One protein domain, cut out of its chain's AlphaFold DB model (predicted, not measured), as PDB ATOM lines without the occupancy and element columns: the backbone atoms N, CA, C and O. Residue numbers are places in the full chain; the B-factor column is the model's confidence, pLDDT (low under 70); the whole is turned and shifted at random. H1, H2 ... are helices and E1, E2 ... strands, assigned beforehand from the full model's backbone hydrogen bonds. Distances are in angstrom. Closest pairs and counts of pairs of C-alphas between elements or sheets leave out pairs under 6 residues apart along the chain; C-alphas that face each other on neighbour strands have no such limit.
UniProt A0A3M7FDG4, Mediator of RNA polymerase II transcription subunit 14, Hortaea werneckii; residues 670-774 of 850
ATOM      1  N   ARG A 670     -12.967 -32.566  57.314       85.31
ATOM      2  CA  ARG A 670     -13.400 -32.163  55.957       85.31
ATOM      3  C   ARG A 670     -13.186 -33.262  54.905       85.31
ATOM      4  O   ARG A 670     -12.905 -32.978  53.738       85.31
ATOM      5  N   SER A 671     -13.342 -34.517  55.322       87.69
ATOM      6  CA  SER A 671     -12.994 -35.702  54.535       87.69
ATOM      7  C   SER A 671     -14.135 -36.233  53.665       87.69
ATOM      8  O   SER A 671     -13.933 -37.183  52.915       87.69
ATOM      9  N   LEU A 672     -15.307 -35.592  53.703       92.00
ATOM     10  CA  LEU A 672     -16.465 -35.896  52.865       92.00
ATOM     11  C   LEU A 672     -16.998 -34.618  52.213       92.00
ATOM     12  O   LEU A 672     -17.133 -33.581  52.861       92.00
ATOM     13  N   ALA A 673     -17.331 -34.693  50.929       90.81
ATOM     14  CA  ALA A 673     -18.026 -33.641  50.207       90.81
ATOM     15  C   ALA A 673     -19.149 -34.246  49.362       90.81
ATOM     16  O   ALA A 673     -18.886 -35.029  48.446       90.81
ATOM     17  N   VAL A 674     -20.396 -33.844  49.621       92.25
ATOM     18  CA  VAL A 674     -21.537 -34.242  48.793       92.25
ATOM     19  C   VAL A 674     -21.952 -33.094  47.890       92.25
ATOM     20  O   VAL A 674     -22.217 -31.975  48.323       92.25
ATOM     21  N   ARG A 675     -22.023 -33.377  46.593       91.44
ATOM     22  CA  ARG A 675     -22.458 -32.420  45.585       91.44
ATOM     23  C   ARG A 675     -23.796 -32.830  44.993       91.44
ATOM     24  O   ARG A 675     -23.935 -33.893  44.390       91.44
ATOM     25  N   THR A 676     -24.748 -31.915  45.069       92.12
ATOM     26  CA  THR A 676     -26.063 -32.033  44.440       92.12
ATOM     27  C   THR A 676     -25.994 -31.675  42.957       92.12
ATOM     28  O   THR A 676     -25.548 -30.587  42.593       92.12
ATOM     29  N   ARG A 677     -26.427 -32.593  42.086       89.19
ATOM     30  CA  ARG A 677     -26.575 -32.368  40.637       89.19
ATOM     31  C   ARG A 677     -28.017 -32.056  40.253       89.19
ATOM     32  O   ARG A 677     -28.248 -31.193  39.416       89.19
ATOM     33  N   SER A 678     -28.968 -32.753  40.864       90.81
ATOM     34  CA  SER A 678     -30.409 -32.511  40.755       90.81
ATOM     35  C   SER A 678     -31.106 -33.031  42.017       90.81
ATOM     36  O   SER A 678     -30.449 -33.548  42.919       90.81
ATOM     37  N   SER A 679     -32.439 -32.960  42.079       90.38
ATOM     38  CA  SER A 679     -33.212 -33.570  43.170       90.38
ATOM     39  C   SER A 679     -33.051 -35.098  43.256       90.38
ATOM     40  O   SER A 679     -33.342 -35.684  44.292       90.38
ATOM     41  N   THR A 680     -32.551 -35.762  42.210       92.00
ATOM     42  CA  THR A 680     -32.418 -37.229  42.135       92.00
ATOM     43  C   THR A 680     -31.030 -37.706  41.699       92.00
ATOM     44  O   THR A 680     -30.853 -38.887  41.387       92.00
ATOM     45  N   TRP A 681     -30.031 -36.817  41.679       93.62
ATOM     46  CA  TRP A 681     -28.651 -37.134  41.306       93.62
ATOM     47  C   TRP A 681     -27.662 -36.391  42.205       93.62
ATOM     48  O   TRP A 681     -27.688 -35.162  42.308       93.62
ATOM     49  N   TYR A 682     -26.767 -37.152  42.826       94.38
ATOM     50  CA  TYR A 682     -25.764 -36.678  43.767       94.38
ATOM     51  C   TYR A 682     -24.413 -37.337  43.481       94.38
ATOM     52  O   TYR A 682     -24.352 -38.438  42.938       94.38
ATOM     53  N   THR A 683     -23.340 -36.660  43.871       93.19
ATOM     54  CA  THR A 683     -21.975 -37.191  43.857       93.19
ATOM     55  C   THR A 683     -21.420 -37.098  45.277       93.19
ATOM     56  O   THR A 683     -21.468 -36.021  45.870       93.19
ATOM     57  N   ILE A 684     -20.892 -38.192  45.815       93.75
ATOM     58  CA  ILE A 684     -20.278 -38.282  47.144       93.75
ATOM     59  C   ILE A 684     -18.775 -38.452  46.942       93.75
ATOM     60  O   ILE A 684     -18.361 -39.416  46.311       93.75
ATOM     61  N   ALA A 685     -17.960 -37.524  47.433       91.75
ATOM     62  CA  ALA A 685     -16.509 -37.566  47.281       91.75
ATOM     63  C   ALA A 685     -15.820 -37.592  48.646       91.75
ATOM     64  O   ALA A 685     -16.001 -36.676  49.449       91.75
ATOM     65  N   TYR A 686     -15.000 -38.611  48.870       90.94
ATOM     66  CA  TYR A 686     -14.122 -38.713  50.025       90.94
ATOM     67  C   TYR A 686     -12.769 -38.063  49.725       90.94
ATOM     68  O   TYR A 686     -12.289 -38.082  48.589       90.94
ATOM     69  N   LYS A 687     -12.173 -37.434  50.737       88.31
ATOM     70  CA  LYS A 687     -10.920 -36.671  50.663       88.31
ATOM     71  C   LYS A 687     -10.009 -37.044  51.830       88.31
ATOM     72  O   LYS A 687     -10.488 -37.561  52.838       88.31
ATOM     73  N   ALA A 688      -8.723 -36.712  51.710       81.50
ATOM     74  CA  ALA A 688      -7.739 -36.904  52.775       81.50
ATOM     75  C   ALA A 688      -8.278 -36.410  54.139       81.50
ATOM     76  O   ALA A 688      -8.928 -35.359  54.175       81.50
ATOM     77  N   PRO A 689      -8.052 -37.149  55.243       81.75
ATOM     78  CA  PRO A 689      -7.189 -38.338  55.388       81.75
ATOM     79  C   PRO A 689      -7.793 -39.680  54.909       81.75
ATOM     80  O   PRO A 689      -7.150 -40.721  55.034       81.75
ATOM     81  N   LEU A 690      -9.007 -39.680  54.350       85.94
ATOM     82  CA  LEU A 690      -9.637 -40.869  53.760       85.94
ATOM     83  C   LEU A 690      -9.136 -41.117  52.330       85.94
ATOM     84  O   LEU A 690      -8.684 -40.169  51.673       85.94
ATOM     85  N   PRO A 691      -9.234 -42.359  51.813       83.81
ATOM     86  CA  PRO A 691      -8.835 -42.639  50.445       83.81
ATOM     87  C   PRO A 691      -9.653 -41.782  49.473       83.81
ATOM     88  O   PRO A 691     -10.889 -41.774  49.533       83.81
ATOM     89  N   PRO A 692      -8.990 -41.049  48.565       85.31
ATOM     90  CA  PRO A 692      -9.683 -40.163  47.652       85.31
ATOM     91  C   PRO A 692     -10.449 -40.988  46.607       85.31
ATOM     92  O   PRO A 692      -9.882 -41.532  45.660       85.31
ATOM     93  N   CYS A 693     -11.761 -41.092  46.804       87.81
ATOM     94  CA  CYS A 693     -12.685 -41.838  45.954       87.81
ATOM     95  C   CYS A 693     -13.994 -41.061  45.787       87.81
ATOM     96  O   CYS A 693     -14.332 -40.176  46.573       87.81
ATOM     97  N   THR A 694     -14.720 -41.332  44.705       90.94
ATOM     98  CA  THR A 694     -15.965 -40.630  44.384       90.94
ATOM     99  C   THR A 694     -17.023 -41.629  43.953       90.94
ATOM    100  O   THR A 694     -16.744 -42.519  43.158       90.94
ATOM    101  N   PHE A 695     -18.248 -41.451  44.432       92.69
ATOM    102  CA  PHE A 695     -19.398 -42.283  44.112       92.69
ATOM    103  C   PHE A 695     -20.520 -41.435  43.525       92.69
ATOM    104  O   PHE A 695     -20.859 -40.374  44.052       92.69
ATOM    105  N   ASP A 696     -21.118 -41.911  42.440       93.25
ATOM    106  CA  ASP A 696     -22.302 -41.306  41.846       93.25
ATOM    107  C   ASP A 696     -23.553 -42.055  42.294       93.25
ATOM    108  O   ASP A 696     -23.671 -43.272  42.128       93.25
ATOM    109  N   LEU A 697     -24.515 -41.299  42.819       94.06
ATOM    110  CA  LEU A 697     -25.806 -41.792  43.271       94.06
ATOM    111  C   LEU A 697     -26.922 -41.194  42.417       94.06
ATOM    112  O   LEU A 697     -27.095 -39.973  42.363       94.06
ATOM    113  N   ARG A 698     -27.729 -42.043  41.777       93.75
ATOM    114  CA  ARG A 698     -28.837 -41.595  40.922       93.75
ATOM    115  C   ARG A 698     -30.092 -42.432  41.125       93.75
ATOM    116  O   ARG A 698     -30.025 -43.656  41.061       93.75
ATOM    117  N   ALA A 699     -31.245 -41.786  41.288       90.69
ATOM    118  CA  ALA A 699     -32.524 -42.487  41.254       90.69
ATOM    119  C   ALA A 699     -32.881 -42.828  39.801       90.69
ATOM    120  O   ALA A 699     -32.872 -41.961  38.921       90.69
ATOM    121  N   ARG A 700     -33.178 -44.100  39.534       86.56
ATOM    122  CA  ARG A 700     -33.569 -44.599  38.214       86.56
ATOM    123  C   ARG A 700     -34.893 -45.347  38.327       86.56
ATOM    124  O   ARG A 700     -35.064 -46.203  39.193       86.56
ATOM    125  N   GLY A 701     -35.829 -45.013  37.444       81.44
ATOM    126  CA  GLY A 701     -37.074 -45.756  37.292       81.44
ATOM    127  C   GLY A 701     -36.853 -47.007  36.447       81.44
ATOM    128  O   GLY A 701     -36.243 -46.935  35.382       81.44
ATOM    129  N   ARG A 702     -37.371 -48.148  36.902       71.38
ATOM    130  CA  ARG A 702     -37.479 -49.381  36.119       71.38
ATOM    131  C   ARG A 702     -38.948 -49.769  36.009       71.38
ATOM    132  O   ARG A 702     -39.615 -49.962  37.027       71.38
ATOM    133  N   GLN A 703     -39.430 -49.897  34.777       67.62
ATOM    134  CA  GLN A 703     -40.746 -50.466  34.501       67.62
ATOM    135  C   GLN A 703     -40.700 -51.981  34.721       67.62
ATOM    136  O   GLN A 703     -39.832 -52.662  34.171       67.62
ATOM    137  N   GLN A 704     -41.618 -52.502  35.528       56.75
ATOM    138  CA  GLN A 704     -41.835 -53.931  35.720       56.75
ATOM    139  C   GLN A 704     -43.335 -54.200  35.538       56.75
ATOM    140  O   GLN A 704     -44.136 -54.021  36.454       56.75
ATOM    141  N   GLY A 705     -43.731 -54.559  34.312       69.25
ATOM    142  CA  GLY A 705     -45.144 -54.628  33.924       69.25
ATOM    143  C   GLY A 705     -45.809 -53.246  33.966       69.25
ATOM    144  O   GLY A 705     -45.265 -52.292  33.419       69.25
ATOM    145  N   ASN A 706     -46.952 -53.135  34.652       60.69
ATOM    146  CA  ASN A 706     -47.667 -51.866  34.869       60.69
ATOM    147  C   ASN A 706     -47.134 -51.036  36.053       60.69
ATOM    148  O   ASN A 706     -47.675 -49.968  36.338       60.69
ATOM    149  N   THR A 707     -46.100 -51.508  36.759       53.72
ATOM    150  CA  THR A 707     -45.581 -50.844  37.959       53.72
ATOM    151  C   THR A 707     -44.192 -50.274  37.693       53.72
ATOM    152  O   THR A 707     -43.249 -50.996  37.368       53.72
ATOM    153  N   THR A 708     -44.037 -48.963  37.872       69.06
ATOM    154  CA  THR A 708     -42.727 -48.304  37.848       69.06
ATOM    155  C   THR A 708     -42.115 -48.347  39.244       69.06
ATOM    156  O   THR A 708     -42.628 -47.715  40.165       69.06
ATOM    157  N   SER A 709     -41.008 -49.070  39.416       78.50
ATOM    158  CA  SER A 709     -40.225 -49.032  40.657       78.50
ATOM    159  C   SER A 709     -39.071 -48.045  40.504       78.50
ATOM    160  O   SER A 709     -38.302 -48.134  39.546       78.50
ATOM    161  N   VAL A 710     -38.948 -47.083  41.418       85.12
ATOM    162  CA  VAL A 710     -37.802 -46.165  41.453       85.12
ATOM    163  C   VAL A 710     -36.800 -46.697  42.465       85.12
ATOM    164  O   VAL A 710     -37.150 -46.911  43.624       85.12
ATOM    165  N   LYS A 711     -35.563 -46.929  42.023       88.94
ATOM    166  CA  LYS A 711     -34.475 -47.394  42.884       88.94
ATOM    167  C   LYS A 711     -33.264 -46.476  42.773       88.94
ATOM    168  O   LYS A 711     -32.986 -45.917  41.710       88.94
ATOM    169  N   TRP A 712     -32.551 -46.322  43.876       93.12
ATOM    170  CA  TRP A 712     -31.256 -45.665  43.942       93.12
ATOM    171  C   TRP A 712     -30.188 -46.576  43.355       93.12
ATOM    172  O   TRP A 712     -30.139 -47.754  43.685       93.12
ATOM    173  N   HIS A 713     -29.351 -46.030  42.482       93.19
ATOM    174  CA  HIS A 713     -28.201 -46.708  41.902       93.19
ATOM    175  C   HIS A 713     -26.939 -45.971  42.335       93.19
ATOM    176  O   HIS A 713     -26.773 -44.800  41.978       93.19
ATOM    177  N   LEU A 714     -26.077 -46.647  43.088       92.50
ATOM    178  CA  LEU A 714     -24.800 -46.128  43.565       92.50
ATOM    179  C   LEU A 714     -23.671 -46.874  42.857       92.50
ATOM    180  O   LEU A 714     -23.672 -48.101  42.825       92.50
ATOM    181  N   ALA A 715     -22.727 -46.144  42.278       92.19
ATOM    182  CA  ALA A 715     -21.560 -46.717  41.613       92.19
ATOM    183  C   ALA A 715     -20.326 -45.851  41.861       92.19
ATOM    184  O   ALA A 715     -20.442 -44.638  42.050       92.19
ATOM    185  N   GLU A 716     -19.140 -46.456  41.833       89.00
ATOM    186  CA  GLU A 716     -17.887 -45.702  41.896       89.00
ATOM    187  C   GLU A 716     -17.668 -44.923  40.586       89.00
ATOM    188  O   GLU A 716     -17.727 -45.470  39.482       89.00
ATOM    189  N   ALA A 717     -17.414 -43.621  40.696       85.75
ATOM    190  CA  ALA A 717     -17.096 -42.769  39.562       85.75
ATOM    191  C   ALA A 717     -15.625 -42.958  39.164       85.75
ATOM    192  O   ALA A 717     -14.716 -42.791  39.980       85.75
ATOM    193  N   LYS A 718     -15.367 -43.253  37.884       76.44
ATOM    194  CA  LYS A 718     -14.000 -43.372  37.354       76.44
ATOM    195  C   LYS A 718     -13.291 -42.019  37.445       76.44
ATOM    196  O   LYS A 718     -13.568 -41.121  36.654       76.44
ATOM    197  N   THR A 719     -12.378 -41.877  38.400       65.31
ATOM    198  CA  THR A 719     -11.546 -40.681  38.573       65.31
ATOM    199  C   THR A 719     -10.141 -40.973  38.027       65.31
ATOM    200  O   THR A 719      -9.380 -41.699  38.666       65.31
ATOM    201  N   PRO A 720      -9.789 -40.501  36.815       58.12
ATOM    202  CA  PRO A 720      -8.473 -40.762  36.238       58.12
ATOM    203  C   PRO A 720      -7.372 -40.051  37.040       58.12
ATOM    204  O   PRO A 720      -7.514 -38.876  37.371       58.12
ATOM    205  N   GLY A 721      -6.272 -40.757  37.329       60.81
ATOM    206  CA  GLY A 721      -5.064 -40.185  37.946       60.81
ATOM    207  C   GLY A 721      -4.928 -40.324  39.468       60.81
ATOM    208  O   GLY A 721      -3.983 -39.781  40.028       60.81
ATOM    209  N   LEU A 722      -5.826 -41.050  40.144       66.38
ATOM    210  CA  LEU A 722      -5.767 -41.284  41.593       66.38
ATOM    211  C   LEU A 722      -5.219 -42.677  41.932       66.38
ATOM    212  O   LEU A 722      -5.794 -43.696  41.543       66.38
ATOM    213  N   THR A 723      -4.112 -42.723  42.676       67.75
ATOM    214  CA  THR A 723      -3.544 -43.953  43.248       67.75
ATOM    215  C   THR A 723      -4.380 -44.401  44.444       67.75
ATOM    216  O   THR A 723      -4.456 -43.703  45.453       67.75
ATOM    217  N   LYS A 724      -5.034 -45.557  44.309       75.94
ATOM    218  CA  LYS A 724      -5.855 -46.174  45.360       75.94
ATOM    219  C   LYS A 724      -4.963 -46.919  46.372       75.94
ATOM    220  O   LYS A 724      -3.944 -47.459  45.944       75.94
ATOM    221  N   PRO A 725      -5.331 -46.982  47.668       79.56
ATOM    222  CA  PRO A 725      -4.590 -47.763  48.661       79.56
ATOM    223  C   PRO A 725      -4.518 -49.253  48.303       79.56
ATOM    224  O   PRO A 725      -5.420 -49.787  47.646       79.56
ATOM    225  N   GLU A 726      -3.477 -49.940  48.778       77.44
ATOM    226  CA  GLU A 726      -3.388 -51.402  48.685       77.44
ATOM    227  C   GLU A 726      -4.597 -52.061  49.380       77.44
ATOM    228  O   GLU A 726      -5.068 -51.598  50.417       77.44
ATOM    229  N   GLY A 727      -5.168 -53.106  48.770       81.75
ATOM    230  CA  GLY A 727      -6.374 -53.785  49.271       81.75
ATOM    231  C   GLY A 727      -7.716 -53.091  48.972       81.75
ATOM    232  O   GLY A 727      -8.762 -53.732  49.089       81.75
ATOM    233  N   TRP A 728      -7.734 -51.836  48.493       85.62
ATOM    234  CA  TRP A 728      -8.984 -51.112  48.185       85.62
ATOM    235  C   TRP A 728      -9.858 -51.837  47.156       85.62
ATOM    236  O   TRP A 728     -11.072 -51.935  47.318       85.62
ATOM    237  N   LYS A 729      -9.242 -52.352  46.082       83.81
ATOM    238  CA  LYS A 729      -9.970 -53.012  44.988       83.81
ATOM    239  C   LYS A 729     -10.705 -54.268  45.468       83.81
ATOM    240  O   LYS A 729     -11.830 -54.490  45.048       83.81
ATOM    241  N   GLU A 730     -10.096 -55.048  46.356       85.75
ATOM    242  CA  GLU A 730     -10.710 -56.254  46.925       85.75
ATOM    243  C   GLU A 730     -11.823 -55.898  47.917       85.75
ATOM    244  O   GLU A 730     -12.891 -56.509  47.911       85.75
ATOM    245  N   ALA A 731     -11.606 -54.867  48.738       86.06
ATOM    246  CA  ALA A 731     -12.574 -54.417  49.731       86.06
ATOM    247  C   ALA A 731     -13.841 -53.817  49.093       86.06
ATOM    248  O   ALA A 731     -14.954 -54.150  49.506       86.06
ATOM    249  N   ILE A 732     -13.686 -52.987  48.054       87.69
ATOM    250  CA  ILE A 732     -14.818 -52.394  47.331       87.69
ATOM    251  C   ILE A 732     -15.554 -53.435  46.472       87.69
ATOM    252  O   ILE A 732     -16.780 -53.422  46.426       87.69
ATOM    253  N   ASP A 733     -14.838 -54.387  45.864       86.62
ATOM    254  CA  ASP A 733     -15.457 -55.492  45.118       86.62
ATOM    255  C   ASP A 733     -16.269 -56.401  46.051       86.62
ATOM    256  O   ASP A 733     -17.414 -56.750  45.756       86.62
ATOM    257  N   LYS A 734     -15.751 -56.686  47.255       87.81
ATOM    258  CA  LYS A 734     -16.505 -57.394  48.296       87.81
ATOM    259  C   LYS A 734     -17.772 -56.635  48.696       87.81
ATOM    260  O   LYS A 734     -18.802 -57.270  48.903       87.81
ATOM    261  N   PHE A 735     -17.722 -55.308  48.794       89.19
ATOM    262  CA  PHE A 735     -18.892 -54.476  49.089       89.19
ATOM    263  C   PHE A 735     -19.957 -54.547  47.981       89.19
ATOM    264  O   PHE A 735     -21.136 -54.738  48.279       89.19
ATOM    265  N   TRP A 736     -19.561 -54.528  46.703       91.12
ATOM    266  CA  TRP A 736     -20.488 -54.678  45.568       91.12
ATOM    267  C   TRP A 736     -21.120 -56.069  45.423       91.12
ATOM    268  O   TRP A 736     -22.029 -56.235  44.612       91.12
ATOM    269  N   HIS A 737     -20.695 -57.065  46.201       89.19
ATOM    270  CA  HIS A 737     -21.308 -58.399  46.235       89.19
ATOM    271  C   HIS A 737     -22.140 -58.652  47.503       89.19
ATOM    272  O   HIS A 737     -22.755 -59.715  47.644       89.19
ATOM    273  N   GLN A 738     -22.201 -57.685  48.423       89.19
ATOM    274  CA  GLN A 738     -22.993 -57.794  49.646       89.19
ATOM    275  C   GLN A 738     -24.489 -57.565  49.405       89.19
ATOM    276  O   GLN A 738     -24.936 -56.988  48.406       89.19
ATOM    277  N   LYS A 739     -25.281 -58.049  50.362       88.06
ATOM    278  CA  LYS A 739     -26.718 -57.805  50.462       88.06
ATOM    279  C   LYS A 739     -27.007 -57.319  51.873       88.06
ATOM    280  O   LYS A 739     -26.642 -58.003  52.826       88.06
ATOM    281  N   GLY A 740     -27.666 -56.176  51.985       85.50
ATOM    282  CA  GLY A 740     -28.136 -55.645  53.256       85.50
ATOM    283  C   GLY A 740     -29.641 -55.424  53.238       85.50
ATOM    284  O   GLY A 740     -30.352 -55.878  52.336       85.50
ATOM    285  N   ASP A 741     -30.149 -54.734  54.256       86.06
ATOM    286  CA  ASP A 741     -31.581 -54.480  54.352       86.06
ATOM    287  C   ASP A 741     -32.036 -53.529  53.236       86.06
ATOM    288  O   ASP A 741     -31.633 -52.369  53.165       86.06
ATOM    289  N   ARG A 742     -32.869 -54.048  52.325       85.94
ATOM    290  CA  ARG A 742     -33.457 -53.314  51.189       85.94
ATOM    291  C   ARG A 742     -32.440 -52.709  50.205       85.94
ATOM    292  O   ARG A 742     -32.791 -51.828  49.408       85.94
ATOM    293  N   TRP A 743     -31.215 -53.231  50.188       90.44
ATOM    294  CA  TRP A 743     -30.198 -52.940  49.176       90.44
ATOM    295  C   TRP A 743     -29.395 -54.191  48.809       90.44
ATOM    296  O   TRP A 743     -29.227 -55.110  49.609       90.44
ATOM    297  N   PHE A 744     -28.911 -54.254  47.572       91.06
ATOM    298  CA  PHE A 744     -28.054 -55.345  47.116       91.06
ATOM    299  C   PHE A 744     -27.062 -54.861  46.064       91.06
ATOM    300  O   PHE A 744     -27.376 -54.000  45.235       91.06
ATOM    301  N   GLY A 745     -25.869 -55.435  46.109       87.62
ATOM    302  CA  GLY A 745     -24.812 -55.201  45.146       87.62
ATOM    303  C   GLY A 745     -25.028 -55.911  43.797       87.62
ATOM    304  O   GLY A 745     -25.751 -56.906  43.696       87.62
ATOM    305  N   LEU A 746     -24.435 -55.345  42.748       85.31
ATOM    306  CA  LEU A 746     -24.547 -55.701  41.334       85.31
ATOM    307  C   LEU A 746     -23.202 -55.460  40.630       85.31
ATOM    308  O   LEU A 746     -23.048 -54.480  39.903       85.31
ATOM    309  N   GLY A 747     -22.243 -56.367  40.828       84.00
ATOM    310  CA  GLY A 747     -20.954 -56.385  40.125       84.00
ATOM    311  C   GLY A 747     -20.054 -55.194  40.462       84.00
ATOM    312  O   GLY A 747     -19.132 -55.324  41.253       84.00
ATOM    313  N   ASP A 748     -20.324 -54.034  39.865       84.88
ATOM    314  CA  ASP A 748     -19.584 -52.775  40.016       84.88
ATOM    315  C   ASP A 748     -20.417 -51.635  40.643       84.88
ATOM    316  O   ASP A 748     -19.998 -50.475  40.676       84.88
ATOM    317  N   SER A 749     -21.622 -51.948  41.116       89.69
ATOM    318  CA  SER A 749     -22.578 -50.984  41.662       89.69
ATOM    319  C   SER A 749     -23.466 -51.619  42.730       89.69
ATOM    320  O   SER A 749     -23.417 -52.826  42.958       89.69
ATOM    321  N   LEU A 750     -24.313 -50.827  43.387       92.56
ATOM    322  CA  LEU A 750     -25.421 -51.342  44.189       92.56
ATOM    323  C   LEU A 750     -26.729 -50.640  43.854       92.56
ATOM    324  O   LEU A 750     -26.763 -49.493  43.393       92.56
ATOM    325  N   ILE A 751     -27.821 -51.344  44.135       91.56
ATOM    326  CA  ILE A 751     -29.173 -50.816  44.037       91.56
ATOM    327  C   ILE A 751     -29.848 -50.868  45.407       91.56
ATOM    328  O   ILE A 751     -29.859 -51.904  46.068       91.56
ATOM    329  N   ALA A 752     -30.480 -49.763  45.793       91.69
ATOM    330  CA  ALA A 752     -31.241 -49.635  47.031       91.69
ATOM    331  C   ALA A 752     -32.623 -49.022  46.768       91.69
ATOM    332  O   ALA A 752     -32.808 -48.272  45.807       91.69
ATOM    333  N   ASP A 753     -33.613 -49.321  47.605       89.38
ATOM    334  CA  ASP A 753     -34.826 -48.497  47.651       89.38
ATOM    335  C   ASP A 753     -34.633 -47.258  48.546       89.38
ATOM    336  O   ASP A 753     -33.525 -46.975  49.007       89.38
ATOM    337  N   SER A 754     -35.693 -46.466  48.747       86.31
ATOM    338  CA  SER A 754     -35.595 -45.222  49.519       86.31
ATOM    339  C   SER A 754     -35.158 -45.435  50.967       86.31
ATOM    340  O   SER A 754     -34.552 -44.528  51.520       86.31
ATOM    341  N   GLN A 755     -35.435 -46.592  51.576       85.88
ATOM    342  CA  GLN A 755     -35.052 -46.886  52.961       85.88
ATOM    343  C   GLN A 755     -33.689 -47.586  53.021       85.88
ATOM    344  O   GLN A 755     -32.853 -47.234  53.848       85.88
ATOM    345  N   GLY A 756     -33.422 -48.517  52.098       88.69
ATOM    346  CA  GLY A 756     -32.164 -49.270  52.061       88.69
ATOM    347  C   GLY A 756     -30.924 -48.421  51.768       88.69
ATOM    348  O   GLY A 756     -29.815 -48.806  52.135       88.69
ATOM    349  N   ILE A 757     -31.089 -47.246  51.146       91.19
ATOM    350  CA  ILE A 757     -29.961 -46.359  50.821       91.19
ATOM    351  C   ILE A 757     -29.254 -45.815  52.070       91.19
ATOM    352  O   ILE A 757     -28.059 -45.546  52.019       91.19
ATOM    353  N   GLU A 758     -29.957 -45.681  53.201       89.38
ATOM    354  CA  GLU A 758     -29.335 -45.267  54.462       89.38
ATOM    355  C   GLU A 758     -28.331 -46.312  54.959       89.38
ATOM    356  O   GLU A 758     -27.208 -45.954  55.310       89.38
ATOM    357  N   ALA A 759     -28.720 -47.590  54.967       89.31
ATOM    358  CA  ALA A 759     -27.838 -48.678  55.381       89.31
ATOM    359  C   ALA A 759     -26.648 -48.810  54.422       89.31
ATOM    360  O   ALA A 759     -25.505 -48.807  54.868       89.31
ATOM    361  N   ALA A 760     -26.907 -48.797  53.110       90.81
ATOM    362  CA  ALA A 760     -25.860 -48.890  52.093       90.81
ATOM    363  C   ALA A 760     -24.795 -47.787  52.225       90.81
ATOM    364  O   ALA A 760     -23.609 -48.052  52.052       90.81
ATOM    365  N   LEU A 761     -25.198 -46.548  52.534       91.88
ATOM    366  CA  LEU A 761     -24.251 -45.444  52.704       91.88
ATOM    367  C   LEU A 761     -23.471 -45.514  54.014       91.88
ATOM    368  O   LEU A 761     -22.306 -45.137  54.015       91.88
ATOM    369  N   LYS A 762     -24.068 -46.001  55.105       90.25
ATOM    370  CA  LYS A 762     -23.337 -46.230  56.361       90.25
ATOM    371  C   LYS A 762     -22.291 -47.329  56.210       90.25
ATOM    372  O   LYS A 762     -21.175 -47.162  56.687       90.25
ATOM    373  N   ASP A 763     -22.640 -48.414  55.524       90.62
ATOM    374  CA  ASP A 763     -21.717 -49.522  55.272       90.62
ATOM    375  C   ASP A 763     -20.579 -49.086  54.336       90.62
ATOM    376  O   ASP A 763     -19.418 -49.413  54.580       90.62
ATOM    377  N   LEU A 764     -20.892 -48.279  53.311       90.75
ATOM    378  CA  LEU A 764     -19.883 -47.663  52.448       90.75
ATOM    379  C   LEU A 764     -18.959 -46.724  53.234       90.75
ATOM    380  O   LEU A 764     -17.746 -46.759  53.048       90.75
ATOM    381  N   ASP A 765     -19.520 -45.887  54.101       90.31
ATOM    382  CA  ASP A 765     -18.753 -44.943  54.908       90.31
ATOM    383  C   ASP A 765     -17.817 -45.662  55.885       90.31
ATOM    384  O   ASP A 765     -16.622 -45.374  55.926       90.31
ATOM    385  N   GLY A 766     -18.325 -46.683  56.582       89.62
ATOM    386  CA  GLY A 766     -17.524 -47.545  57.448       89.62
ATOM    387  C   GLY A 766     -16.404 -48.255  56.688       89.62
ATOM    388  O   GLY A 766     -15.280 -48.317  57.181       89.62
ATOM    389  N   LEU A 767     -16.670 -48.727  55.463       89.94
ATOM    390  CA  LEU A 767     -15.650 -49.304  54.585       89.94
ATOM    391  C   LEU A 767     -14.566 -48.284  54.228       89.94
ATOM    392  O   LEU A 767     -13.393 -48.622  54.274       89.94
ATOM    393  N   VAL A 768     -14.934 -47.052  53.874       88.19
ATOM    394  CA  VAL A 768     -13.969 -46.001  53.512       88.19
ATOM    395  C   VAL A 768     -13.104 -45.615  54.716       88.19
ATOM    396  O   VAL A 768     -11.901 -45.401  54.564       88.19
ATOM    397  N   GLN A 769     -13.693 -45.566  55.913       87.38
ATOM    398  CA  GLN A 769     -12.995 -45.239  57.157       87.38
ATOM    399  C   GLN A 769     -11.928 -46.272  57.555       87.38
ATOM    400  O   GLN A 769     -10.939 -45.888  58.175       87.38
ATOM    401  N   THR A 770     -12.047 -47.551  57.167       88.19
ATOM    402  CA  THR A 770     -10.999 -48.557  57.470       88.19
ATOM    403  C   THR A 770      -9.674 -48.301  56.746       88.19
ATOM    404  O   THR A 770      -8.646 -48.841  57.148       88.19
ATOM    405  N   PHE A 771      -9.689 -47.454  55.715       84.38
ATOM    406  CA  PHE A 771      -8.521 -47.047  54.934       84.38
ATOM    407  C   PHE A 771      -8.036 -45.631  55.288       84.38
ATOM    408  O   PHE A 771      -7.298 -45.020  54.510       84.38
ATOM    409  N   GLU A 772      -8.459 -45.075  56.430       80.31
ATOM    410  CA  GLU A 772      -7.952 -43.790  56.910       80.31
ATOM    411  C   GLU A 772      -6.425 -43.851  57.081       80.31
ATOM    412  O   GLU A 772      -5.889 -44.678  57.816       80.31
ATOM    413  N   SER A 773      -5.706 -42.980  56.370       65.69
ATOM    414  CA  SER A 773      -4.247 -42.934  56.442       65.69
ATOM    415  C   SER A 773      -3.814 -42.273  57.753       65.69
ATOM    416  O   SER A 773      -4.134 -41.112  58.003       65.69
ATOM    417  N   ALA A 774      -3.064 -42.994  58.590       50.44
ATOM    418  CA  ALA A 774      -2.456 -42.452  59.802       50.44
ATOM    419  C   ALA A 774      -1.203 -41.620  59.461       50.44
ATOM    420  O   ALA A 774      -0.083 -42.094  59.624       50.44
TER     421      ALA A 774
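AT A GLANCE: This is residues 670 to 774 of the 850 residues of the protein "Mediator of RNA polymerase II transcription subunit 14" of Hortaea werneckii (UniProt A0A3M7FDG4). A twisted sheet of six antiparallel strands curls round helix H2, with the shorter helix H1 on the same face of the sheet. The long hairpin of E3 and E4 reaches to one end of the longest axis, and the last printed residue lies at the other. The printed part has 105 residues with two named helices and six named strands, in the order E1 E2 E3 E4 H1 E5 E6 H2 along the chain; across the sheet the order is E1 E2 E3 E4 E6 E5. The class is mixed, helices and strands. The whole is compact, with a radius of gyration of the C-alphas of 14.3 A, and its outline is elongated, 52 by 27 by 23 A.

HOW THE PARTS SIT: Start with edge strand E1, residues 672 to 678, and its hairpin with E2, residues 681 to 686, where N 673 and O 685 are 2.8 A apart. E2 forms the next hairpin with E3, residues 694 to 704; look at N 684 and O 695, 2.8 A. E3 and E4, residues 707 to 716, form a hairpin with N 700 and O 711 2.8 A apart. E1 to E4 are a meander, each strand the antiparallel neighbour of the one before. Past H1, residues 728 to 736, find the hairpin of E5, residues 743 to 746, and E6, residues 749 to 752, with N 746 and O 749 at 2.7 A. E6 is also antiparallel to E4, with N 712 and O 752 at 2.8 A. E4, H1 and E5 make a split strand-helix-strand unit, two strands running the same way with E6 between them, and its crossover is right-handed. H2, residues 756 to 769, is on the sheet; its closest C-alphas to E5 are those of Gly 756 and Trp 743, 5.1 A apart. H1 is on the same face at a height of 7.8 A over the sheet, making two layers, helices on one face of a sheet. H1 and H2 only just touch, with 3 pairs of C-alphas within 8 A, by residues 764 to 767 of H2 alone; Phe 735 and Leu 764 have the closest C-alphas, 7.7 A. They run opposite ways at a shallow tilt of 15 degrees. In both helices every O i to N i+4 pair is within hydrogen-bond range.

IN THESE COORDINATES: Find C-alpha 672 at (-16.465, -35.896, 52.865), where E1 begins; it runs 18.8 A, and E2 17.0 A. E3 is 30.4 A long and E4 28.4 A, beginning at C-alpha 707, (-45.581, -50.844, 37.959). H1 measures 12.3 A, E5 10.1 A and E6 10.3 A. H2 runs 20.2 A to C-alpha 769 at (-12.995, -45.239, 57.157).

THE WHOLE: The C-alphas of Asn 706 and Ala 774, the two farthest apart, are 52.5 A from each other. The printed part has no cut, and the long link is E4 to H1, with 11 residues. Mean pLDDT of the printed part is 84.9; look for values under 70 at residues 703 to 708, 719 to 723 and 773 to 774.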